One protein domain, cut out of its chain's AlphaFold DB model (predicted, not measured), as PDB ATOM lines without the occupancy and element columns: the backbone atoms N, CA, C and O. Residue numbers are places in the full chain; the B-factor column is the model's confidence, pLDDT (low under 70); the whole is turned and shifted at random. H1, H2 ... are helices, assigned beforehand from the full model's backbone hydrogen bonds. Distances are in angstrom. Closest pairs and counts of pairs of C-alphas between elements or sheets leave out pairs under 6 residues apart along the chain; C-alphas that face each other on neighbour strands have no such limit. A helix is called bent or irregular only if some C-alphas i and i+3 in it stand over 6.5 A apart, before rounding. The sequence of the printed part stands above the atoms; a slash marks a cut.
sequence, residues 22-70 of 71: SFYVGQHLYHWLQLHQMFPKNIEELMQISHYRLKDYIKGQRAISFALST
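What this domain is: This is residues 22 to 70 of the 71 residues of the protein "Transposase" of Microcystis sp. MC19 (UniProt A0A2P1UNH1). Three helices, H2, H3 and H4, make an open triangle with a thinly filled middle: H2 and H3 are two sides nearly at right angles, and H4, the longest helix, is the long side, folding back from a narrow corner with H3 towards H2. The short helix H1 comes before H2, near the corner where H2 meets H4, and the corners around residues 37 to 42 and 48 to 53 stick out. The printed part has 49 residues, with four named helices in the order H1, H2, H3, H4 and no named strand; its class is all helix. It is compact, with a radius of gyration of the C-alphas of 10.7 A, and spans 29 by 21 by 17 A.

Where its parts are: H1 is residues 23 to 27, 6.3 A from first to last C-alpha; C-alpha 23 is at (340.482, 401.192, 490.051). H2, residues 29 to 38, is 14.2 A long. H3, residues 40 to 49, is 14.8 A long, and C-alpha 40 is at (357.177, 416.899, 484.936). H4, residues 51 to 68, is 25.2 A long and ends with C-alpha 68 at (344.507, 417.144, 493.036). H4 is irregular: C-alphas 52 and 55 are 7.5 A apart, and its line is a rough one.

How they stand to each other: H4 is the hub, touching H1, H2 and H3. H1 only just touches residues 60 to 63 of H4, with 3 pairs of C-alphas within 8 A; the closest are those of Val 25 and Ala 63, 7.5 A apart. H1 and H2 meet only through their link. H2 touches residues 60 to 67 of H4, about perpendicular at 77 degrees; the closest C-alphas, of Leu 33 and Ile 64, are 6.4 A apart. H2 and H3 are close but not clearly touching, about perpendicular at 84 degrees, with the closest C-alphas, of His 36 and Ile 43, 7.4 A apart. H3 and residues 53 to 57 of H4 touch only at the corner by their link, and only just, with 3 pairs of C-alphas within 8 A; the closest, of Met 47 and Leu 54, are 5.9 A apart. H3 and H4 run opposite ways at a shallow tilt of 27 degrees. H1 and H3 are apart. In H1, H2 and H3 every O i to N i+4 pair is within hydrogen-bond range; in H4, 12 of 14 are.

The domain as a whole: The two C-alphas farthest apart, those of Ile 49 and Thr 70, are 30.7 A apart. The printed part has no cut, and its three links are tight, with 1 residue in each. The mean pLDDT of the printed part is 81.3; residues 22 to 25 and residue 70 are under 70.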
ATOM      1  N   SER A  22     340.473 401.812 485.632       65.38
ATOM      2  CA  SER A  22     340.373 402.936 486.586       65.38
ATOM      3  C   SER A  22     340.685 402.629 488.060       65.38
ATOM      4  O   SER A  22     341.482 403.353 488.637       65.38
ATOM      5  N   PHE A  23     340.186 401.549 488.658       66.44
ATOM      6  CA  PHE A  23     340.482 401.192 490.051       66.44
ATOM      7  C   PHE A  23     341.985 400.965 490.299       66.44
ATOM      8  O   PHE A  23     342.555 401.504 491.242       66.44
ATOM      9  N   TYR A  24     342.667 400.260 489.389       69.12
ATOM     10  CA  TYR A  24     344.125 400.074 489.447       69.12
ATOM     11  C   TYR A  24     344.895 401.406 489.387       69.12
ATOM     12  O   TYR A  24     345.894 401.592 490.073       69.12
ATOM     13  N   VAL A  25     344.405 402.361 488.588       68.69
ATOM     14  CA  VAL A  25     345.004 403.703 488.492       68.69
ATOM     15  C   VAL A  25     344.849 404.455 489.816       68.69
ATOM     16  O   VAL A  25     345.779 405.133 490.231       68.69
ATOM     17  N   GLY A  26     343.715 404.294 490.505       74.44
ATOM     18  CA  GLY A  26     343.506 404.891 491.822       74.44
ATOM     19  C   GLY A  26     344.335 404.252 492.936       74.44
ATOM     20  O   GLY A  26     344.890 404.980 493.749       74.44
ATOM     21  N   GLN A  27     344.504 402.924 492.950       75.25
ATOM     22  CA  GLN A  27     345.356 402.250 493.946       75.25
ATOM     23  C   GLN A  27     346.809 402.736 493.910       75.25
ATOM     24  O   GLN A  27     347.434 402.903 494.953       75.25
ATOM     25  N   HIS A  28     347.342 402.992 492.715       76.81
ATOM     26  CA  HIS A  28     348.717 403.462 492.543       76.81
ATOM     27  C   HIS A  28     348.835 404.986 492.460       76.81
ATOM     28  O   HIS A  28     349.925 405.495 492.212       76.81
ATOM     29  N   LEU A  29     347.743 405.730 492.654       77.62
ATOM     30  CA  LEU A  29     347.677 407.174 492.428       77.62
ATOM     31  C   LEU A  29     348.762 407.957 493.178       77.62
ATOM     32  O   LEU A  29     349.314 408.898 492.619       77.62
ATOM     33  N   TYR A  30     349.114 407.547 494.400       81.62
ATOM     34  CA  TYR A  30     350.178 408.195 495.171       81.62
ATOM     35  C   TYR A  30     351.551 408.099 494.481       81.62
ATOM     36  O   TYR A  30     352.281 409.085 494.434       81.62
ATOM     37  N   HIS A  31     351.878 406.954 493.872       80.31
ATOM     38  CA  HIS A  31     353.099 406.794 493.082       80.31
ATOM     39  C   HIS A  31     353.066 407.650 491.817       80.31
ATOM     40  O   HIS A  31     354.072 408.256 491.457       80.31
ATOM     41  N   TRP A  32     351.907 407.729 491.158       77.56
ATOM     42  CA  TRP A  32     351.730 408.582 489.981       77.56
ATOM     43  C   TRP A  32     351.908 410.065 490.322       77.56
ATOM     44  O   TRP A  32     352.587 410.773 489.585       77.56
ATOM     45  N   LEU A  33     351.353 410.521 491.448       82.06
ATOM     46  CA  LEU A  33     351.513 411.892 491.938       82.06
ATOM     47  C   LEU A  33     352.976 412.210 492.254       82.06
ATOM     48  O   LEU A  33     353.488 413.230 491.801       82.06
ATOM     49  N   GLN A  34     353.661 411.313 492.966       84.38
ATOM     50  CA  GLN A  34     355.070 411.484 493.314       84.38
ATOM     51  C   GLN A  34     355.962 411.561 492.065       84.38
ATOM     52  O   GLN A  34     356.784 412.466 491.946       84.38
ATOM     53  N   LEU A  35     355.772 410.654 491.102       79.75
ATOM     54  CA  LEU A  35     356.539 410.651 489.851       79.75
ATOM     55  C   LEU A  35     356.262 411.893 488.997       79.75
ATOM     56  O   LEU A  35     357.191 412.458 488.426       79.75
ATOM     57  N   HIS A  36     355.007 412.345 488.941       81.25
ATOM     58  CA  HIS A  36     354.637 413.557 488.214       81.25
ATOM     59  C   HIS A  36     355.259 414.819 488.824       81.25
ATOM     60  O   HIS A  36     355.647 415.726 488.093       81.25
ATOM     61  N   GLN A  37     355.375 414.885 490.153       83.38
ATOM     62  CA  GLN A  37     356.043 415.997 490.836       83.38
ATOM     63  C   GLN A  37     357.560 415.983 490.623       83.38
ATOM     64  O   GLN A  37     358.159 417.041 490.457       83.38
ATOM     65  N   MET A  38     358.180 414.800 490.608       86.50
ATOM     66  CA  MET A  38     359.630 414.672 490.439       86.50
ATOM     67  C   MET A  38     360.088 414.897 488.993       86.50
ATOM     68  O   MET A  38     361.172 415.436 488.783       86.50
ATOM     69  N   PHE A  39     359.280 414.508 487.999       85.81
ATOM     70  CA  PHE A  39     359.701 414.473 486.592       85.81
ATOM     71  C   PHE A  39     358.679 415.074 485.607       85.81
ATOM     72  O   PHE A  39     358.325 414.420 484.623       85.81
ATOM     73  N   PRO A  40     358.203 416.319 485.805       81.50
ATOM     74  CA  PRO A  40     357.177 416.899 484.936       81.50
ATOM     75  C   PRO A  40     357.646 417.028 483.475       81.50
ATOM     76  O   PRO A  40     356.935 416.617 482.561       81.50
ATOM     77  N   LYS A  41     358.881 417.500 483.253       86.94
ATOM     78  CA  LYS A  41     359.445 417.701 481.904       86.94
ATOM     79  C   LYS A  41     359.657 416.392 481.140       86.94
ATOM     80  O   LYS A  41     359.320 416.300 479.966       86.94
ATOM     81  N   ASN A  42     360.150 415.351 481.811       87.31
ATOM     82  CA  ASN A  42     360.392 414.055 481.173       87.31
ATOM     83  C   ASN A  42     359.092 413.377 480.728       87.31
ATOM     84  O   ASN A  42     359.085 412.672 479.723       87.31
ATOM     85  N   ILE A  43     357.994 413.571 481.468       82.75
ATOM     86  CA  ILE A  43     356.683 413.035 481.084       82.75
ATOM     87  C   ILE A  43     356.172 413.739 479.824       82.75
ATOM     88  O   ILE A  43     355.685 413.065 478.917       82.75
ATOM     89  N   GLU A  44     356.315 415.062 479.735       85.75
ATOM     90  CA  GLU A  44     355.951 415.819 478.530       85.75
ATOM     91  C   GLU A  44     356.770 415.369 477.313       85.75
ATOM     92  O   GLU A  44     356.200 415.079 476.262       85.75
ATOM     93  N   GLU A  45     358.085 415.208 477.466       89.69
ATOM     94  CA  GLU A  45     358.963 414.687 476.411       89.69
ATOM     95  C   GLU A  45     358.575 413.258 475.993       89.69
ATOM     96  O   GLU A  45     358.471 412.950 474.803       89.69
ATOM     97  N   LEU A  46     358.269 412.384 476.956       85.56
ATOM     98  CA  LEU A  46     357.774 411.032 476.687       85.56
ATOM     99  C   LEU A  46     356.462 411.042 475.900       85.56
ATOM    100  O   LEU A  46     356.272 410.182 475.034       85.56
ATOM    101  N   MET A  47     355.566 411.996 476.163       86.44
ATOM    102  CA  MET A  47     354.311 412.145 475.419       86.44
ATOM    103  C   MET A  47     354.544 412.564 473.961       86.44
ATOM    104  O   MET A  47     353.807 412.092 473.095       86.44
ATOM    105  N   GLN A  48     355.578 413.368 473.687       88.31
ATOM    106  CA  GLN A  48     355.985 413.750 472.325       88.31
ATOM    107  C   GLN A  48     356.650 412.593 471.562       88.31
ATOM    108  O   GLN A  48     356.500 412.466 470.350       88.31
ATOM    109  N   ILE A  49     357.381 411.717 472.256       90.44
ATOM    110  CA  ILE A  49     358.079 410.590 471.618       90.44
ATOM    111  C   ILE A  49     357.132 409.401 471.405       90.44
ATOM    112  O   ILE A  49     357.144 408.743 470.365       90.44
ATOM    113  N   SER A  50     356.294 409.093 472.398       85.75
ATOM    114  CA  SER A  50     355.485 407.867 472.428       85.75
ATOM    115  C   SER A  50     354.001 408.116 472.150       85.75
ATOM    116  O   SER A  50     353.118 407.717 472.913       85.75
ATOM    117  N   HIS A  51     353.715 408.702 470.983       82.44
ATOM    118  CA  HIS A  51     352.356 409.023 470.525       82.44
ATOM    119  C   HIS A  51     351.370 407.840 470.570       82.44
ATOM    120  O   HIS A  51     350.190 408.018 470.865       82.44
ATOM    121  N   TYR A  52     351.837 406.609 470.343       88.12
ATOM    122  CA  TYR A  52     350.995 405.408 470.399       88.12
ATOM    123  C   TYR A  52     350.436 405.111 471.806       88.12
ATOM    124  O   TYR A  52     349.388 404.476 471.923       88.12
ATOM    125  N   ARG A  53     351.088 405.607 472.870       82.69
ATOM    126  CA  ARG A  53     350.620 405.532 474.269       82.69
ATOM    127  C   ARG A  53     350.000 406.839 474.763       82.69
ATOM    128  O   ARG A  53     349.598 406.918 475.921       82.69
ATOM    129  N   LEU A  54     349.857 407.854 473.904       85.19
ATOM    130  CA  LEU A  54     349.349 409.180 474.276       85.19
ATOM    131  C   LEU A  54     348.003 409.115 475.007       85.19
ATOM    132  O   LEU A  54     347.791 409.806 476.001       85.19
ATOM    133  N   LYS A  55     347.112 408.221 474.562       84.06
ATOM    134  CA  LYS A  55     345.806 407.990 475.197       84.06
ATOM    135  C   LYS A  55     345.933 407.544 476.659       84.06
ATOM    136  O   LYS A  55     345.117 407.956 477.485       84.06
ATOM    137  N   ASP A  56     346.942 406.738 476.982       82.56
ATOM    138  CA  ASP A  56     347.189 406.257 478.341       82.56
ATOM    139  C   ASP A  56     347.808 407.353 479.217       82.56
ATOM    140  O   ASP A  56     347.359 407.539 480.351       82.56
ATOM    141  N   TYR A  57     348.744 408.149 478.684       82.06
ATOM    142  CA  TYR A  57     349.303 409.300 479.407       82.06
ATOM    143  C   TYR A  57     348.239 410.353 479.728       82.06
ATOM    144  O   TYR A  57     348.122 410.769 480.879       82.06
ATOM    145  N   ILE A  58     347.391 410.717 478.757       84.44
ATOM    146  CA  ILE A  58     346.271 411.653 478.968       84.44
ATOM    147  C   ILE A  58     345.317 411.119 480.042       84.44
ATOM    148  O   ILE A  58     344.804 411.870 480.873       84.44
ATOM    149  N   LYS A  59     345.065 409.806 480.053       82.62
ATOM    150  CA  LYS A  59     344.225 409.172 481.073       82.62
ATOM    151  C   LYS A  59     344.859 409.259 482.465       82.62
ATOM    152  O   LYS A  59     344.136 409.528 483.424       82.62
ATOM    153  N   GLY A  60     346.175 409.072 482.570       80.56
ATOM    154  CA  GLY A  60     346.943 409.275 483.801       80.56
ATOM    155  C   GLY A  60     346.897 410.725 484.285       80.56
ATOM    156  O   GLY A  60     346.535 410.967 485.434       80.56
ATOM    157  N   GLN A  61     347.142 411.695 483.397       82.94
ATOM    158  CA  GLN A  61     347.054 413.128 483.710       82.94
ATOM    159  C   GLN A  61     345.661 413.532 484.201       82.94
ATOM    160  O   GLN A  61     345.539 414.256 485.183       82.94
ATOM    161  N   ARG A  62     344.593 413.019 483.577       84.00
ATOM    162  CA  ARG A  62     343.222 413.250 484.058       84.00
ATOM    163  C   ARG A  62     343.011 412.681 485.456       84.00
ATOM    164  O   ARG A  62     342.404 413.350 486.282       84.00
ATOM    165  N   ALA A  63     343.499 411.471 485.735       79.62
ATOM    166  CA  ALA A  63     343.384 410.874 487.065       79.62
ATOM    167  C   ALA A  63     344.139 411.691 488.130       79.62
ATOM    168  O   ALA A  63     343.598 411.916 489.208       79.62
ATOM    169  N   ILE A  64     345.336 412.186 487.798       82.81
ATOM    170  CA  ILE A  64     346.123 413.091 488.648       82.81
ATOM    171  C   ILE A  64     345.376 414.409 488.889       82.81
ATOM    172  O   ILE A  64     345.215 414.811 490.035       82.81
ATOM    173  N   SER A  65     344.869 415.051 487.834       84.31
ATOM    174  CA  SER A  65     344.102 416.297 487.946       84.31
ATOM    175  C   SER A  65     342.858 416.125 488.822       84.31
ATOM    176  O   SER A  65     342.622 416.947 489.701       84.31
ATOM    177  N   PHE A  66     342.118 415.023 488.658       79.19
ATOM    178  CA  PHE A  66     340.980 414.703 489.524       79.19
ATOM    179  C   PHE A  66     341.382 414.466 490.981       79.19
ATOM    180  O   PHE A  66     340.635 414.832 491.884       79.19
ATOM    181  N   ALA A  67     342.528 413.832 491.227       79.31
ATOM    182  CA  ALA A  67     343.030 413.634 492.578       79.31
ATOM    183  C   ALA A  67     343.368 414.967 493.246       79.31
ATOM    184  O   ALA A  67     342.887 415.231 494.342       79.31
ATOM    185  N   LEU A  68     344.124 415.820 492.552       79.44
ATOM    186  CA  LEU A  68     344.507 417.144 493.036       79.44
ATOM    187  C   LEU A  68     343.311 418.080 493.233       79.44
ATOM    188  O   LEU A  68     343.380 418.935 494.095       79.44
ATOM    189  N   SER A  69     342.221 417.923 492.472       79.56
ATOM    190  CA  SER A  69     341.002 418.728 492.644       79.56
ATOM    191  C   SER A  69     340.064 418.227 493.748       79.56
ATOM    192  O   SER A  69     338.999 418.805 493.943       79.56
ATOM    193  N   THR A  70     340.360 417.075 494.357       69.75
ATOM    194  CA  THR A  70     339.531 416.474 495.419       69.75
ATOM    195  C   THR A  70     340.077 416.792 496.817       69.75
ATOM    196  O   THR A  70     339.340 416.653 497.792       69.75
TER     197      THR A  70